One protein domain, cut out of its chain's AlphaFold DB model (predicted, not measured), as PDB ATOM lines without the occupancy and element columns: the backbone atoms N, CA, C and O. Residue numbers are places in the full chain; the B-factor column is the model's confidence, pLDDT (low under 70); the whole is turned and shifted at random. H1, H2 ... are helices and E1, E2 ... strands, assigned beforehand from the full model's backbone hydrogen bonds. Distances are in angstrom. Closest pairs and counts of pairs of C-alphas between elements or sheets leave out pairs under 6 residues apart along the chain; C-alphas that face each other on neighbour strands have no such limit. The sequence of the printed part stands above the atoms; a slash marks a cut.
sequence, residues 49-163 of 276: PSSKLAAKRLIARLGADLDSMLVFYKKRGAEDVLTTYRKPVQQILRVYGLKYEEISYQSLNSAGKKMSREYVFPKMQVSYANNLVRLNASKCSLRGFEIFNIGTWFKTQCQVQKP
ATOM      1  N   PRO A  49      24.135 -31.359  -3.050       89.81
ATOM      2  CA  PRO A  49      24.672 -32.401  -3.925       89.81
ATOM      3  C   PRO A  49      23.799 -33.665  -3.983       89.81
ATOM      4  O   PRO A  49      23.690 -34.280  -5.049       89.81
ATOM      5  N   SER A  50      23.156 -34.038  -2.870       86.81
ATOM      6  CA  SER A  50      22.256 -35.193  -2.799       86.81
ATOM      7  C   SER A  50      20.992 -34.967  -3.630       86.81
ATOM      8  O   SER A  50      20.651 -35.846  -4.424       86.81
ATOM      9  N   SER A  51      20.362 -33.785  -3.566       88.12
ATOM     10  CA  SER A  51      19.202 -33.444  -4.409       88.12
ATOM     11  C   SER A  51      19.565 -33.502  -5.892       88.12
ATOM     12  O   SER A  51      18.860 -34.115  -6.696       88.12
ATOM     13  N   LYS A  52      20.720 -32.931  -6.272       93.06
ATOM     14  CA  LYS A  52      21.206 -32.967  -7.663       93.06
ATOM     15  C   LYS A  52      21.416 -34.400  -8.152       93.06
ATOM     16  O   LYS A  52      21.049 -34.723  -9.283       93.06
ATOM     17  N   LEU A  53      22.006 -35.267  -7.327       91.31
ATOM     18  CA  LEU A  53      22.203 -36.677  -7.665       91.31
ATOM     19  C   LEU A  53      20.869 -37.429  -7.776       91.31
ATOM     20  O   LEU A  53      20.687 -38.208  -8.715       91.31
ATOM     21  N   ALA A  54      19.938 -37.179  -6.855       89.38
ATOM     22  CA  ALA A  54      18.603 -37.763  -6.860       89.38
ATOM     23  C   ALA A  54      17.834 -37.411  -8.142       89.38
ATOM     24  O   ALA A  54      17.369 -38.309  -8.847       89.38
ATOM     25  N   ALA A  55      17.801 -36.129  -8.511       92.50
ATOM     26  CA  ALA A  55      17.173 -35.666  -9.745       92.50
ATOM     27  C   ALA A  55      17.816 -36.278 -10.991       92.50
ATOM     28  O   ALA A  55      17.103 -36.783 -11.854       92.50
ATOM     29  N   LYS A  56      19.154 -36.333 -11.074       95.38
ATOM     30  CA  LYS A  56      19.841 -37.010 -12.191       95.38
ATOM     31  C   LYS A  56      19.389 -38.463 -12.346       95.38
ATOM     32  O   LYS A  56      19.090 -38.891 -13.460       95.38
ATOM     33  N   ARG A  57      19.327 -39.217 -11.241       93.56
ATOM     34  CA  ARG A  57      18.890 -40.624 -11.244       93.56
ATOM     35  C   ARG A  57      17.440 -40.759 -11.697       93.56
ATOM     36  O   ARG A  57      17.148 -41.613 -12.533       93.56
ATOM     37  N   LEU A  58      16.553 -39.910 -11.185       92.44
ATOM     38  CA  LEU A  58      15.134 -39.967 -11.509       92.44
ATOM     39  C   LEU A  58      14.859 -39.578 -12.970       92.44
ATOM     40  O   LEU A  58      14.194 -40.330 -13.679       92.44
ATOM     41  N   ILE A  59      15.459 -38.488 -13.462       94.50
ATOM     42  CA  ILE A  59      15.390 -38.072 -14.875       94.50
ATOM     43  C   ILE A  59      15.898 -39.190 -15.795       94.50
ATOM     44  O   ILE A  59      15.268 -39.505 -16.806       94.50
ATOM     45  N   ALA A  60      17.030 -39.814 -15.450       95.06
ATOM     46  CA  ALA A  60      17.584 -40.915 -16.229       95.06
ATOM     47  C   ALA A  60      16.635 -42.121 -16.267       95.06
ATOM     48  O   ALA A  60      16.412 -42.685 -17.339       95.06
ATOM     49  N   ARG A  61      16.035 -42.484 -15.125       92.81
ATOM     50  CA  ARG A  61      15.082 -43.595 -15.035       92.81
ATOM     51  C   ARG A  61      13.813 -43.334 -15.842       92.81
ATOM     52  O   ARG A  61      13.408 -44.196 -16.614       92.81
ATOM     53  N   LEU A  62      13.213 -42.156 -15.687       92.88
ATOM     54  CA  LEU A  62      12.038 -41.734 -16.453       92.88
ATOM     55  C   LEU A  62      12.323 -41.734 -17.958       92.88
ATOM     56  O   LEU A  62      11.497 -42.190 -18.744       92.88
ATOM     57  N   GLY A  63      13.519 -41.290 -18.350       95.38
ATOM     58  CA  GLY A  63      13.943 -41.333 -19.742       95.38
ATOM     59  C   GLY A  63      14.060 -42.757 -20.279       95.38
ATOM     60  O   GLY A  63      13.516 -43.049 -21.336       95.38
ATOM     61  N   ALA A  64      14.690 -43.657 -19.519       95.25
ATOM     62  CA  ALA A  64      14.813 -45.065 -19.895       95.25
ATOM     63  C   ALA A  64      13.448 -45.770 -20.010       95.25
ATOM     64  O   ALA A  64      13.273 -46.631 -20.877       95.25
ATOM     65  N   ASP A  65      12.473 -45.401 -19.172       92.94
ATOM     66  CA  ASP A  65      11.099 -45.903 -19.272       92.94
ATOM     67  C   ASP A  65      10.448 -45.476 -20.610       92.94
ATOM     68  O   ASP A  65       9.836 -46.313 -21.280       92.94
ATOM     69  N   LEU A  66      10.618 -44.215 -21.036       94.69
ATOM     70  CA  LEU A  66      10.120 -43.733 -22.335       94.69
ATOM     71  C   LEU A  66      10.866 -44.357 -23.518       94.69
ATOM     72  O   LEU A  66      10.227 -44.790 -24.475       94.69
ATOM     73  N   ASP A  67      12.192 -44.470 -23.447       96.19
ATOM     74  CA  ASP A  67      12.990 -45.134 -24.484       96.19
ATOM     75  C   ASP A  67      12.537 -46.592 -24.670       96.19
ATOM     76  O   ASP A  67      12.317 -47.059 -25.790       96.19
ATOM     77  N   SER A  68      12.296 -47.302 -23.563       95.06
ATOM     78  CA  SER A  68      11.779 -48.676 -23.579       95.06
ATOM     79  C   SER A  68      10.396 -48.764 -24.233       95.06
ATOM     80  O   SER A  68      10.128 -49.701 -24.993       95.06
ATOM     81  N   MET A  69       9.522 -47.783 -23.983       95.19
ATOM     82  CA  MET A  69       8.217 -47.679 -24.642       95.19
ATOM     83  C   MET A  69       8.364 -47.462 -26.158       95.19
ATOM     84  O   MET A  69       7.702 -48.158 -26.932       95.19
ATOM     85  N   LEU A  70       9.249 -46.564 -26.605       95.88
ATOM     86  CA  LEU A  70       9.496 -46.327 -28.035       95.88
ATOM     87  C   LEU A  70      10.025 -47.589 -28.734       95.88
ATOM     88  O   LEU A  70       9.539 -47.948 -29.809       95.88
ATOM     89  N   VAL A  71      10.962 -48.310 -28.105       95.31
ATOM     90  CA  VAL A  71      11.472 -49.598 -28.610       95.31
ATOM     91  C   VAL A  71      10.344 -50.621 -28.734       95.31
ATOM     92  O   VAL A  71      10.247 -51.318 -29.745       95.31
ATOM     93  N   PHE A  72       9.472 -50.710 -27.731       94.38
ATOM     94  CA  PHE A  72       8.323 -51.609 -27.755       94.38
ATOM     95  C   PHE A  72       7.337 -51.273 -28.884       94.38
ATOM     96  O   PHE A  72       6.910 -52.173 -29.609       94.38
ATOM     97  N   TYR A  73       7.014 -49.994 -29.084       95.81
ATOM     98  CA  TYR A  73       6.156 -49.549 -30.185       95.81
ATOM     99  C   TYR A  73       6.773 -49.842 -31.549       95.81
ATOM    100  O   TYR A  73       6.100 -50.415 -32.408       95.81
ATOM    101  N   LYS A  74       8.068 -49.564 -31.724       94.50
ATOM    102  CA  LYS A  74       8.792 -49.877 -32.961       94.50
ATOM    103  C   LYS A  74       8.775 -51.378 -33.266       94.50
ATOM    104  O   LYS A  74       8.472 -51.766 -34.389       94.50
ATOM    105  N   LYS A  75       9.008 -52.237 -32.263       93.50
ATOM    106  CA  LYS A  75       8.929 -53.707 -32.407       93.50
ATOM    107  C   LYS A  75       7.540 -54.205 -32.817       93.50
ATOM    108  O   LYS A  75       7.436 -55.264 -33.422       93.50
ATOM    109  N   ARG A  76       6.478 -53.456 -32.506       93.19
ATOM    110  CA  ARG A  76       5.100 -53.763 -32.923       93.19
ATOM    111  C   ARG A  76       4.724 -53.208 -34.297       93.19
ATOM    112  O   ARG A  76       3.577 -53.362 -34.697       93.19
ATOM    113  N   GLY A  77       5.660 -52.582 -35.010       93.50
ATOM    114  CA  GLY A  77       5.420 -52.010 -36.333       93.50
ATOM    115  C   GLY A  77       4.802 -50.613 -36.306       93.50
ATOM    116  O   GLY A  77       4.281 -50.168 -37.325       93.50
ATOM    117  N   ALA A  78       4.844 -49.921 -35.162       95.19
ATOM    118  CA  ALA A  78       4.438 -48.525 -35.114       95.19
ATOM    119  C   ALA A  78       5.432 -47.643 -35.872       95.19
ATOM    120  O   ALA A  78       6.649 -47.820 -35.786       95.19
ATOM    121  N   GLU A  79       4.889 -46.660 -36.578       94.38
ATOM    122  CA  GLU A  79       5.651 -45.699 -37.373       94.38
ATOM    123  C   GLU A  79       5.647 -44.318 -36.745       94.38
ATOM    124  O   GLU A  79       6.669 -43.642 -36.782       94.38
ATOM    125  N   ASP A  80       4.526 -43.926 -36.140       95.56
ATOM    126  CA  ASP A  80       4.376 -42.652 -35.451       95.56
ATOM    127  C   ASP A  80       3.937 -42.883 -33.996       95.56
ATOM    128  O   ASP A  80       3.272 -43.870 -33.664       95.56
ATOM    129  N   VAL A  81       4.273 -41.935 -33.128       96.56
ATOM    130  CA  VAL A  81       3.756 -41.830 -31.764       96.56
ATOM    131  C   VAL A  81       3.049 -40.492 -31.626       96.56
ATOM    132  O   VAL A  81       3.605 -39.445 -31.957       96.56
ATOM    133  N   LEU A  82       1.808 -40.538 -31.154       95.81
ATOM    134  CA  LEU A  82       1.007 -39.375 -30.808       95.81
ATOM    135  C   LEU A  82       0.993 -39.219 -29.287       95.81
ATOM    136  O   LEU A  82       0.627 -40.148 -28.570       95.81
ATOM    137  N   THR A  83       1.365 -38.038 -28.821       94.69
ATOM    138  CA  THR A  83       1.245 -37.603 -27.434       94.69
ATOM    139  C   THR A  83      -0.107 -36.923 -27.257       94.69
ATOM    140  O   THR A  83      -0.434 -35.974 -27.970       94.69
ATOM    141  N   THR A  84      -0.892 -37.399 -26.302       90.44
ATOM    142  CA  THR A  84      -2.161 -36.798 -25.899       90.44
ATOM    143  C   THR A  84      -2.083 -36.314 -24.462       90.44
ATOM    144  O   THR A  84      -1.403 -36.907 -23.629       90.44
ATOM    145  N   TYR A  85      -2.792 -35.222 -24.195       85.88
ATOM    146  CA  TYR A  85      -2.858 -34.578 -22.892       85.88
ATOM    147  C   TYR A  85      -4.296 -34.664 -22.407       85.88
ATOM    148  O   TYR A  85      -5.221 -34.250 -23.114       85.88
ATOM    149  N   ARG A  86      -4.501 -35.235 -21.223       76.94
ATOM    150  CA  ARG A  86      -5.819 -35.317 -20.599       76.94
ATOM    151  C   ARG A  86      -5.833 -34.535 -19.308       76.94
ATOM    152  O   ARG A  86      -4.929 -34.653 -18.488       76.94
ATOM    153  N   LYS A  87      -6.910 -33.781 -19.105       69.19
ATOM    154  CA  LYS A  87      -7.225 -33.288 -17.771       69.19
ATOM    155  C   LYS A  87      -7.696 -34.483 -16.934       69.19
ATOM    156  O   LYS A  87      -8.520 -35.258 -17.425       69.19
ATOM    157  N   PRO A  88      -7.190 -34.655 -15.714       62.31
ATOM    158  CA  PRO A  88      -7.606 -35.749 -14.850       62.31
ATOM    159  C   PRO A  88      -9.074 -35.592 -14.462       62.31
ATOM    160  O   PRO A  88      -9.586 -34.480 -14.339       62.31
ATOM    161  N   VAL A  89      -9.748 -36.724 -14.259       53.31
ATOM    162  CA  VAL A  89     -11.176 -36.780 -13.900       53.31
ATOM    163  C   VAL A  89     -11.412 -36.352 -12.446       53.31
ATOM    164  O   VAL A  89     -12.491 -35.873 -12.109       53.31
ATOM    165  N   GLN A  90     -10.403 -36.494 -11.581       46.22
ATOM    166  CA  GLN A  90     -10.486 -36.128 -10.172       46.22
ATOM    167  C   GLN A  90      -9.658 -34.876  -9.889       46.22
ATOM    168  O   GLN A  90      -8.448 -34.861 -10.081       46.22
ATOM    169  N   GLN A  91     -10.383 -33.866  -9.406       46.56
ATOM    170  CA  GLN A  91      -9.933 -32.584  -8.879       46.56
ATOM    171  C   GLN A  91      -9.230 -31.664  -9.890       46.56
ATOM    172  O   GLN A  91      -8.159 -31.935 -10.427       46.56
ATOM    173  N   ILE A  92      -9.820 -30.481 -10.069       43.66
ATOM    174  CA  ILE A  92      -9.114 -29.288 -10.534       43.66
ATOM    175  C   ILE A  92      -8.161 -28.892  -9.394       43.66
ATOM    176  O   ILE A  92      -8.397 -27.924  -8.680       43.66
ATOM    177  N   LEU A  93      -7.117 -29.689  -9.167       46.16
ATOM    178  CA  LEU A  93      -5.992 -29.299  -8.334       46.16
ATOM    179  C   LEU A  93      -5.264 -28.232  -9.139       46.16
ATOM    180  O   LEU A  93      -4.528 -28.520 -10.085       46.16
ATOM    181  N   ARG A  94      -5.595 -26.973  -8.847       43.44
ATOM    182  CA  ARG A  94      -4.929 -25.810  -9.424       43.44
ATOM    183  C   ARG A  94      -3.546 -25.723  -8.803       43.44
ATOM    184  O   ARG A  94      -3.320 -24.940  -7.892       43.44
ATOM    185  N   VAL A  95      -2.624 -26.535  -9.294       43.09
ATOM    186  CA  VAL A  95      -1.215 -26.263  -9.067       43.09
ATOM    187  C   VAL A  95      -0.798 -25.236 -10.101       43.09
ATOM    188  O   VAL A  95      -0.823 -25.460 -11.309       43.09
ATOM    189  N   TYR A  96      -0.567 -24.037  -9.596       41.66
ATOM    190  CA  TYR A  96      -0.251 -22.859 -10.377       41.66
ATOM    191  C   TYR A  96       1.029 -23.043 -11.208       41.66
ATOM    192  O   TYR A  96       1.980 -23.698 -10.785       41.66
ATOM    193  N   GLY A  97       1.027 -22.506 -12.432       41.62
ATOM    194  CA  GLY A  97       2.113 -22.622 -13.415       41.62
ATOM    195  C   GLY A  97       2.280 -23.996 -14.089       41.62
ATOM    196  O   GLY A  97       2.677 -24.061 -15.254       41.62
ATOM    197  N   LEU A  98       1.928 -25.099 -13.418       45.09
ATOM    198  CA  LEU A  98       2.019 -26.460 -13.954       45.09
ATOM    199  C   LEU A  98       0.619 -26.987 -14.273       45.09
ATOM    200  O   LEU A  98      -0.074 -27.533 -13.419       45.09
ATOM    201  N   LYS A  99       0.191 -26.850 -15.536       53.16
ATOM    202  CA  LYS A  99      -1.036 -27.504 -16.011       53.16
ATOM    203  C   LYS A  99      -0.890 -29.008 -15.797       53.16
ATOM    204  O   LYS A  99      -0.118 -29.660 -16.501       53.16
ATOM    205  N   TYR A 100      -1.614 -29.542 -14.815       62.28
ATOM    206  CA  TYR A 100      -1.657 -30.975 -14.607       62.28
ATOM    207  C   TYR A 100      -2.383 -31.619 -15.784       62.28
ATOM    208  O   TYR A 100      -3.599 -31.502 -15.950       62.28
ATOM    209  N   GLU A 101      -1.591 -32.267 -16.624       70.25
ATOM    210  CA  GLU A 101      -2.056 -33.033 -17.760       70.25
ATOM    211  C   GLU A 101      -1.500 -34.444 -17.602       70.25
ATOM    212  O   GLU A 101      -0.290 -34.651 -17.485       70.25
ATOM    213  N   GLU A 102      -2.397 -35.424 -17.571       78.50
ATOM    214  CA  GLU A 102      -2.018 -36.806 -17.793       78.50
ATOM    215  C   GLU A 102      -1.481 -36.898 -19.219       78.50
ATOM    216  O   GLU A 102      -2.205 -36.645 -20.188       78.50
ATOM    217  N   ILE A 103      -0.197 -37.230 -19.334       88.19
ATOM    218  CA  ILE A 103       0.434 -37.451 -20.623       88.19
ATOM    219  C   ILE A 103       0.230 -38.909 -20.984       88.19
ATOM    220  O   ILE A 103       0.487 -39.825 -20.201       88.19
ATOM    221  N   SER A 104      -0.208 -39.130 -22.207       91.56
ATOM    222  CA  SER A 104      -0.358 -40.467 -22.725       91.56
ATOM    223  C   SER A 104       0.167 -40.571 -24.145       91.56
ATOM    224  O   SER A 104       0.104 -39.631 -24.932       91.56
ATOM    225  N   TYR A 105       0.717 -41.734 -24.470       94.62
ATOM    226  CA  TYR A 105       1.329 -41.996 -25.760       94.62
ATOM    227  C   TYR A 105       0.551 -43.078 -26.494       94.62
ATOM    228  O   TYR A 105       0.178 -44.107 -25.929       94.62
ATOM    229  N   GLN A 106       0.288 -42.835 -27.772       95.38
ATOM    230  CA  GLN A 106      -0.461 -43.727 -28.644       95.38
ATOM    231  C   GLN A 106       0.384 -44.053 -29.869       95.38
ATOM    232  O   GLN A 106       0.853 -43.158 -30.569       95.38
ATOM    233  N   SER A 107       0.568 -45.340 -30.149       96.06
ATOM    234  CA  SER A 107       1.339 -45.789 -31.309       96.06
ATOM    235  C   SER A 107       0.450 -45.930 -32.547       96.06
ATOM    236  O   SER A 107      -0.604 -46.571 -32.467       96.06
ATOM    237  N   LEU A 108       0.891 -45.414 -33.693       95.62
ATOM    238  CA  LEU A 108       0.152 -45.421 -34.960       95.62
ATOM    239  C   LEU A 108       0.933 -46.161 -36.061       95.62
ATOM    240  O   LEU A 108       2.162 -46.097 -36.090       95.62
ATOM    241  N   ASN A 109       0.230 -46.833 -36.976       93.38
ATOM    242  CA  ASN A 109       0.818 -47.386 -38.208       93.38
ATOM    243  C   ASN A 109       0.863 -46.347 -39.352       93.38
ATOM    244  O   ASN A 109       0.420 -45.212 -39.174       93.38
ATOM    245  N   SER A 110       1.330 -46.749 -40.543       87.38
ATOM    246  CA  SER A 110       1.350 -45.921 -41.769       87.38
ATOM    247  C   SER A 110      -0.002 -45.320 -42.145       87.38
ATOM    248  O   SER A 110      -0.059 -44.200 -42.643       87.38
ATOM    249  N   ALA A 111      -1.093 -46.046 -41.896       89.62
ATOM    250  CA  ALA A 111      -2.456 -45.595 -42.166       89.62
ATOM    251  C   ALA A 111      -3.025 -44.694 -41.049       89.62
ATOM    252  O   ALA A 111      -4.199 -44.334 -41.087       89.62
ATOM    253  N   GLY A 112      -2.236 -44.365 -40.018       89.62
ATOM    254  CA  GLY A 112      -2.683 -43.577 -38.867       89.62
ATOM    255  C   GLY A 112      -3.579 -44.344 -37.888       89.62
ATOM    256  O   GLY A 112      -4.155 -43.745 -36.980       89.62
ATOM    257  N   LYS A 113      -3.706 -45.669 -38.031       93.00
ATOM    258  CA  LYS A 113      -4.507 -46.513 -37.139       93.00
ATOM    259  C   LYS A 113      -3.730 -46.827 -35.861       93.00
ATOM    260  O   LYS A 113      -2.560 -47.210 -35.910       93.00
ATOM    261  N   LYS A 114      -4.409 -46.727 -34.715       93.25
ATOM    262  CA  LYS A 114      -3.855 -47.092 -33.402       93.25
ATOM    263  C   LYS A 114      -3.473 -48.575 -33.366       93.25
ATOM    264  O   LYS A 114      -4.278 -49.428 -33.733       93.25
ATOM    265  N   MET A 115      -2.263 -48.872 -32.894       90.69
ATOM    266  CA  MET A 115      -1.713 -50.237 -32.843       90.69
ATOM    267  C   MET A 115      -1.600 -50.819 -31.435       90.69
ATOM    268  O   MET A 115      -1.424 -52.025 -31.269       90.69
ATOM    269  N   SER A 116      -1.652 -49.981 -30.404       83.06
ATOM    270  CA  SER A 116      -1.496 -50.419 -29.021       83.06
ATOM    271  C   SER A 116      -2.437 -49.668 -28.094       83.06
ATOM    272  O   SER A 116      -3.013 -48.638 -28.457       83.06
ATOM    273  N   ARG A 117      -2.602 -50.219 -26.885       82.94
ATOM    274  CA  ARG A 117      -3.209 -49.473 -25.790       82.94
ATOM    275  C   ARG A 117      -2.337 -48.265 -25.480       82.94
ATOM    276  O   ARG A 117      -1.108 -48.333 -25.527       82.94
ATOM    277  N   GLU A 118      -3.024 -47.190 -25.161       86.31
ATOM    278  CA  GLU A 118      -2.435 -45.947 -24.715       86.31
ATOM    279  C   GLU A 118      -1.528 -46.184 -23.501       86.31
ATOM    280  O   GLU A 118      -1.916 -46.849 -22.540       86.31
ATOM    281  N   TYR A 119      -0.299 -45.681 -23.576       86.94
ATOM    282  CA  TYR A 119       0.662 -45.746 -22.487       86.94
ATOM    283  C   TYR A 119       0.597 -44.445 -21.695       86.94
ATOM    284  O   TYR A 119       1.016 -43.401 -22.188       86.94
ATOM    285  N   VAL A 120       0.054 -44.510 -20.481       87.19
ATOM    286  CA  VAL A 120      -0.008 -43.369 -19.560       87.19
ATOM    287  C   VAL A 120       1.350 -43.175 -18.889       87.19
ATOM    288  O   VAL A 120       1.955 -44.136 -18.400       87.19
ATOM    289  N   PHE A 121       1.830 -41.935 -18.873       85.19
ATOM    290  CA  PHE A 121       3.132 -41.569 -18.344       85.19
ATOM    291  C   PHE A 121       3.085 -40.258 -17.535       85.19
ATOM    292  O   PHE A 121       2.462 -39.297 -17.979       85.19
ATOM    293  N   PRO A 122       3.807 -40.187 -16.404       79.19
ATOM    294  CA  PRO A 122       4.399 -41.318 -15.687       79.19
ATOM    295  C   PRO A 122       3.301 -42.264 -15.174       79.19
ATOM    296  O   PRO A 122       2.172 -41.852 -14.932       79.19
ATOM    297  N   LYS A 123       3.631 -43.550 -14.976       69.38
ATOM    298  CA  LYS A 123       2.668 -44.547 -14.459       69.38
ATOM    299  C   LYS A 123       2.076 -44.182 -13.093       69.38
ATOM    300  O   LYS A 123       1.001 -44.656 -12.756       69.38
ATOM    301  N   MET A 124       2.806 -43.393 -12.307       66.94
ATOM    302  CA  MET A 124       2.356 -42.848 -11.029       66.94
ATOM    303  C   MET A 124       2.462 -41.331 -11.106       66.94
ATOM    304  O   MET A 124       3.551 -40.790 -11.300       66.94
ATOM    305  N   GLN A 125       1.324 -40.661 -10.964       66.62
ATOM    306  CA  GLN A 125       1.182 -39.209 -11.081       66.62
ATOM    307  C   GLN A 125       1.385 -38.526  -9.727       66.62
ATOM    308  O   GLN A 125       0.637 -37.632  -9.352       66.62
ATOM    309  N   VAL A 126       2.383 -38.976  -8.965       66.88
ATOM    310  CA  VAL A 126       2.649 -38.392  -7.646       66.88
ATOM    311  C   VAL A 126       3.426 -37.083  -7.757       66.88
ATOM    312  O   VAL A 126       3.297 -36.235  -6.887       66.88
ATOM    313  N   SER A 127       4.206 -36.892  -8.832       75.38
ATOM    314  CA  SER A 127       4.964 -35.662  -9.057       75.38
ATOM    315  C   SER A 127       4.819 -35.095 -10.461       75.38
ATOM    316  O   SER A 127       4.990 -35.812 -11.451       75.38
ATOM    317  N   TYR A 128       4.587 -33.783 -10.553       77.56
ATOM    318  CA  TYR A 128       4.502 -33.078 -11.829       77.56
ATOM    319  C   TYR A 128       5.850 -32.870 -12.499       77.56
ATOM    320  O   TYR A 128       5.903 -32.792 -13.726       77.56
ATOM    321  N   ALA A 129       6.950 -32.854 -11.743       85.38
ATOM    322  CA  ALA A 129       8.288 -32.786 -12.327       85.38
ATOM    323  C   ALA A 129       8.542 -33.953 -13.292       85.38
ATOM    324  O   ALA A 129       9.227 -33.797 -14.304       85.38
ATOM    325  N   ASN A 130       7.920 -35.107 -13.036       88.44
ATOM    326  CA  ASN A 130       8.053 -36.290 -13.878       88.44
ATOM    327  C   ASN A 130       7.529 -36.062 -15.311       88.44
ATOM    328  O   ASN A 130       8.077 -36.645 -16.246       88.44
ATOM    329  N   ASN A 131       6.543 -35.174 -15.505       87.25
ATOM    330  CA  ASN A 131       5.998 -34.817 -16.824       87.25
ATOM    331  C   ASN A 131       6.955 -33.969 -17.679       87.25
ATOM    332  O   ASN A 131       6.742 -33.813 -18.884       87.25
ATOM    333  N   LEU A 132       8.015 -33.416 -17.080       89.25
ATOM    334  CA  LEU A 132       9.047 -32.687 -17.818       89.25
ATOM    335  C   LEU A 132       9.926 -33.621 -18.657       89.25
ATOM    336  O   LEU A 132      10.537 -33.174 -19.628       89.25
ATOM    337  N   VAL A 133       9.988 -34.908 -18.301       92.94
ATOM    338  CA  VAL A 133      10.610 -35.941 -19.134       92.94
ATOM    339  C   VAL A 133       9.560 -36.429 -20.127       92.94
ATOM    340  O   VAL A 133       8.609 -37.104 -19.753       92.94
ATOM    341  N   ARG A 134       9.693 -36.061 -21.399       93.31
ATOM    342  CA  ARG A 134       8.640 -36.278 -22.407       93.31
ATOM    343  C   ARG A 134       9.211 -36.414 -23.809       93.31
ATOM    344  O   ARG A 134      10.399 -36.195 -24.020       93.31
ATOM    345  N   LEU A 135       8.373 -36.762 -24.781       95.44
ATOM    346  CA  LEU A 135       8.778 -36.726 -26.189       95.44
ATOM    347  C   LEU A 135       8.902 -35.285 -26.697       95.44
ATOM    348  O   LEU A 135       8.209 -34.380 -26.238       95.44
ATOM    349  N   ASN A 136       9.784 -35.090 -27.673       94.50
ATOM    350  CA  ASN A 136      10.103 -33.795 -28.267       94.50
ATOM    351  C   ASN A 136       8.974 -33.126 -29.061       94.50
ATOM    352  O   ASN A 136       9.061 -31.930 -29.331       94.50
ATOM    353  N   ALA A 137       7.940 -33.870 -29.449       92.31
ATOM    354  CA  ALA A 137       6.816 -33.343 -30.208       92.31
ATOM    355  C   ALA A 137       5.505 -34.044 -29.836       92.31
ATOM    356  O   ALA A 137       5.488 -35.199 -29.404       92.31
ATOM    357  N   SER A 138       4.382 -33.355 -30.066       92.50
ATOM    358  CA  SER A 138       3.045 -33.929 -29.876       92.50
ATOM    359  C   SER A 138       2.762 -35.070 -30.853       92.50
ATOM    360  O   SER A 138       1.991 -35.966 -30.538       92.50
ATOM    361  N   LYS A 139       3.408 -35.074 -32.021       94.56
ATOM    362  CA  LYS A 139       3.464 -36.221 -32.928       94.56
ATOM    363  C   LYS A 139       4.896 -36.372 -33.424       94.56
ATOM    364  O   LYS A 139       5.471 -35.406 -33.919       94.56
ATOM    365  N   CYS A 140       5.456 -37.568 -33.310       95.56
ATOM    366  CA  CYS A 140       6.809 -37.868 -33.762       95.56
ATOM    367  C   CYS A 140       6.868 -39.219 -34.484       95.56
ATOM    368  O   CYS A 140       5.970 -40.047 -34.350       95.56
ATOM    369  N   SER A 141       7.930 -39.431 -35.254       95.56
ATOM    370  CA  SER A 141       8.178 -40.616 -36.069       95.56
ATOM    371  C   SER A 141       9.210 -41.534 -35.426       95.56
ATOM    372  O   SER A 141      10.281 -41.096 -35.006       95.56
ATOM    373  N   LEU A 142       8.917 -42.829 -35.412       94.50
ATOM    374  CA  LEU A 142       9.858 -43.907 -35.101       94.50
ATOM    375  C   LEU A 142      10.679 -44.332 -36.328       94.50
ATOM    376  O   LEU A 142      11.651 -45.087 -36.189       94.50
ATOM    377  N   ARG A 143      10.289 -43.874 -37.525       89.88
ATOM    378  CA  ARG A 143      11.046 -44.069 -38.763       89.88
ATOM    379  C   ARG A 143      12.186 -43.070 -38.872       89.88
ATOM    380  O   ARG A 143      12.023 -41.887 -38.561       89.88
ATOM    381  N   GLY A 144      13.318 -43.581 -39.348       85.44
ATOM    382  CA  GLY A 144      14.438 -42.768 -39.791       85.44
ATOM    383  C   GLY A 144      14.110 -42.027 -41.087       85.44
ATOM    384  O   GLY A 144      13.111 -42.318 -41.740       85.44
ATOM    385  N   PHE A 145      14.966 -41.074 -41.446       87.12
ATOM    386  CA  PHE A 145      14.946 -40.488 -42.781       87.12
ATOM    387  C   PHE A 145      15.314 -41.559 -43.817       87.12
ATOM    388  O   PHE A 145      16.320 -42.250 -43.664       87.12
ATOM    389  N   GLU A 146      14.514 -41.672 -44.873       86.00
ATOM    390  CA  GLU A 146      14.721 -42.590 -45.989       86.00
ATOM    391  C   GLU A 146      14.593 -41.815 -47.306       86.00
ATOM    392  O   GLU A 146      13.539 -41.261 -47.625       86.00
ATOM    393  N   ILE A 147      15.662 -41.799 -48.109       86.69
ATOM    394  CA  ILE A 147      15.735 -40.955 -49.312       86.69
ATOM    395  C   ILE A 147      14.661 -41.313 -50.355       86.69
ATOM    396  O   ILE A 147      14.194 -40.448 -51.078       86.69
ATOM    397  N   PHE A 148      14.197 -42.562 -50.397       91.12
ATOM    398  CA  PHE A 148      13.169 -43.008 -51.348       91.12
ATOM    399  C   PHE A 148      11.753 -43.024 -50.762       91.12
ATOM    400  O   PHE A 148      10.806 -43.422 -51.436       91.12
ATOM    401  N   ASN A 149      11.586 -42.578 -49.516       82.31
ATOM    402  CA  ASN A 149      10.304 -42.551 -48.829       82.31
ATOM    403  C   ASN A 149       9.994 -41.119 -48.385       82.31
ATOM    404  O   ASN A 149      10.311 -40.708 -47.265       82.31
ATOM    405  N   ILE A 150       9.339 -40.365 -49.275       83.88
ATOM    406  CA  ILE A 150       8.971 -38.948 -49.081       83.88
ATOM    407  C   ILE A 150       8.207 -38.741 -47.763       83.88
ATOM    408  O   ILE A 150       8.368 -37.721 -47.096       83.88
ATOM    409  N   GLY A 151       7.438 -39.746 -47.325       80.69
ATOM    410  CA  GLY A 151       6.710 -39.724 -46.058       80.69
ATOM    411  C   GLY A 151       7.593 -39.604 -44.808       80.69
ATOM    412  O   GLY A 151       7.057 -39.382 -43.724       80.69
ATOM    413  N   THR A 152       8.917 -39.735 -44.925       85.00
ATOM    414  CA  THR A 152       9.878 -39.600 -43.813       85.00
ATOM    415  C   THR A 152      10.632 -38.266 -43.796       85.00
ATOM    416  O   THR A 152      11.212 -37.922 -42.770       85.00
ATOM    417  N   TRP A 153      10.608 -37.490 -44.887       84.50
ATOM    418  CA  TRP A 153      11.513 -36.347 -45.090       84.50
ATOM    419  C   TRP A 153      11.264 -35.171 -44.143       84.50
ATOM    420  O   TRP A 153      12.202 -34.497 -43.732       84.50
ATOM    421  N   PHE A 154      10.007 -34.951 -43.759       87.44
ATOM    422  CA  PHE A 154       9.600 -33.815 -42.925       87.44
ATOM    423  C   PHE A 154       9.002 -34.256 -41.587       87.44
ATOM    424  O   PHE A 154       8.260 -33.511 -40.949       87.44
ATOM    425  N   LYS A 155       9.293 -35.491 -41.158       89.06
ATOM    426  CA  LYS A 155       8.812 -36.010 -39.878       89.06
ATOM    427  C   LYS A 155       9.827 -35.754 -38.768       89.06
ATOM    428  O   LYS A 155      10.988 -36.142 -38.859       89.06
ATOM    429  N   THR A 156       9.361 -35.175 -37.665       94.00
ATOM    430  CA  THR A 156      10.145 -35.055 -36.432       94.00
ATOM    431  C   THR A 156      10.382 -36.438 -35.837       94.00
ATOM    432  O   THR A 156       9.424 -37.136 -35.515       94.00
ATOM    433  N   GLN A 157      11.637 -36.852 -35.670       95.00
ATOM    434  CA  GLN A 157      11.947 -38.130 -35.025       95.00
ATOM    435  C   GLN A 157      11.581 -38.108 -33.542       95.00
ATOM    436  O   GLN A 157      11.789 -37.099 -32.869       95.00
ATOM    437  N   CYS A 158      11.068 -39.227 -33.031       95.81
ATOM    438  CA  CYS A 158      10.787 -39.384 -31.611       95.81
ATOM    439  C   CYS A 158      12.086 -39.379 -30.813       95.81
ATOM    440  O   CYS A 158      12.909 -40.283 -30.944       95.81
ATOM    441  N   GLN A 159      12.239 -38.369 -29.963       95.62
ATOM    442  CA  GLN A 159      13.361 -38.246 -29.042       95.62
ATOM    443  C   GLN A 159      12.844 -37.911 -27.650       95.62
ATOM    444  O   GLN A 159      11.954 -37.071 -27.492       95.62
ATOM    445  N   VAL A 160      13.415 -38.562 -26.639       96.44
ATOM    446  CA  VAL A 160      13.117 -38.265 -25.240       96.44
ATOM    447  C   VAL A 160      13.850 -36.990 -24.832       96.44
ATOM    448  O   VAL A 160      15.076 -36.961 -24.742       96.44
ATOM    449  N   GLN A 161      13.089 -35.937 -24.558       96.12
ATOM    450  CA  GLN A 161      13.582 -34.710 -23.951       96.12
ATOM    451  C   GLN A 161      13.671 -34.874 -22.439       96.12
ATOM    452  O   GLN A 161      12.749 -35.362 -21.783       96.12
ATOM    453  N   LYS A 162      14.808 -34.446 -21.891       95.44
ATOM    454  CA  LYS A 162      15.100 -34.460 -20.460       95.44
ATOM    455  C   LYS A 162      15.331 -33.013 -20.012       95.44
ATOM    456  O   LYS A 162      16.080 -32.307 -20.690       95.44
ATOM    457  N   PRO A 163      14.717 -32.559 -18.910       93.88
ATOM    458  CA  PRO A 163      14.971 -31.229 -18.375       93.88
ATOM    459  C   PRO A 163      16.377 -31.147 -17.772       93.88
ATOM    460  O   PRO A 163      17.021 -32.167 -17.501       93.88
TER     461      PRO A 163
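Overview. This is residues 49 to 163 of the 276 residues of the protein "Unannotated protein" of freshwater metagenome (UniProt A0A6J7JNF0). A small, strongly twisted sheet of four strands has one long helix, H1, along one face; the first residues of H1, 49 to 54, stick out. A long loop, residues 87 to 101, joins E1 to E2, and residues 142 to 163 run away from E4 and fold back until 160 to 161 pair with 134 to 135. The printed part has 115 residues, under half in named elements, in the order H1 E1 E2 E3 H2 E4; the sheet, E3 E2 E1 E4, is antiparallel and the class mixed. It is only just compact, close to loose, with a radius of gyration of the C-alphas of 15.6 A and spans of 48 by 36 by 23 A.

Arrangement. Start at H1, residues 49 to 75, which is on the sheet at a height of 7.6 A, making two layers, a helix over a sheet. It lies over E2, residues 102 to 108, and runs along it at 24 degrees on the local plane; the closest C-alphas are those of Tyr 73 and Ser 107, 6.2 A apart. E1, residues 80 to 86, forms a hairpin with E2; look for N 82 and O 106, 2.8 A apart. E3, residues 119 to 121, forms a hairpin with E2, with N 121 and O 103 at 2.8 A; E1, E2 and E3 make a meander, each strand the antiparallel neighbour of the one before. H2, residues 128 to 132, only grazes the sheet. E4, residues 139 to 141, is antiparallel to E1, with N 81 and O 140 at 2.8 A. In H1 every O i to N i+4 pair is within hydrogen-bond range; H2 has 0 of 1, but 2 of 2 O i to N i+3 pairs.

Along the chain. Find C-alpha 49 at (24.672, -32.401, -3.925); from there H1 runs 38.9 A to C-alpha 75. E1 spans 19.5 A and E2 19.3 A. E4 ends at C-alpha 141, (8.178, -40.616, -36.069).

Size, cuts and confidence. The C-alphas of Ser 50 and Phe 148, the two farthest apart, are 50.0 A apart. The printed part has no cut, and the link from E1 to E2 is long. Confidence is under 70 at residues 87 to 100 and 123 to 126.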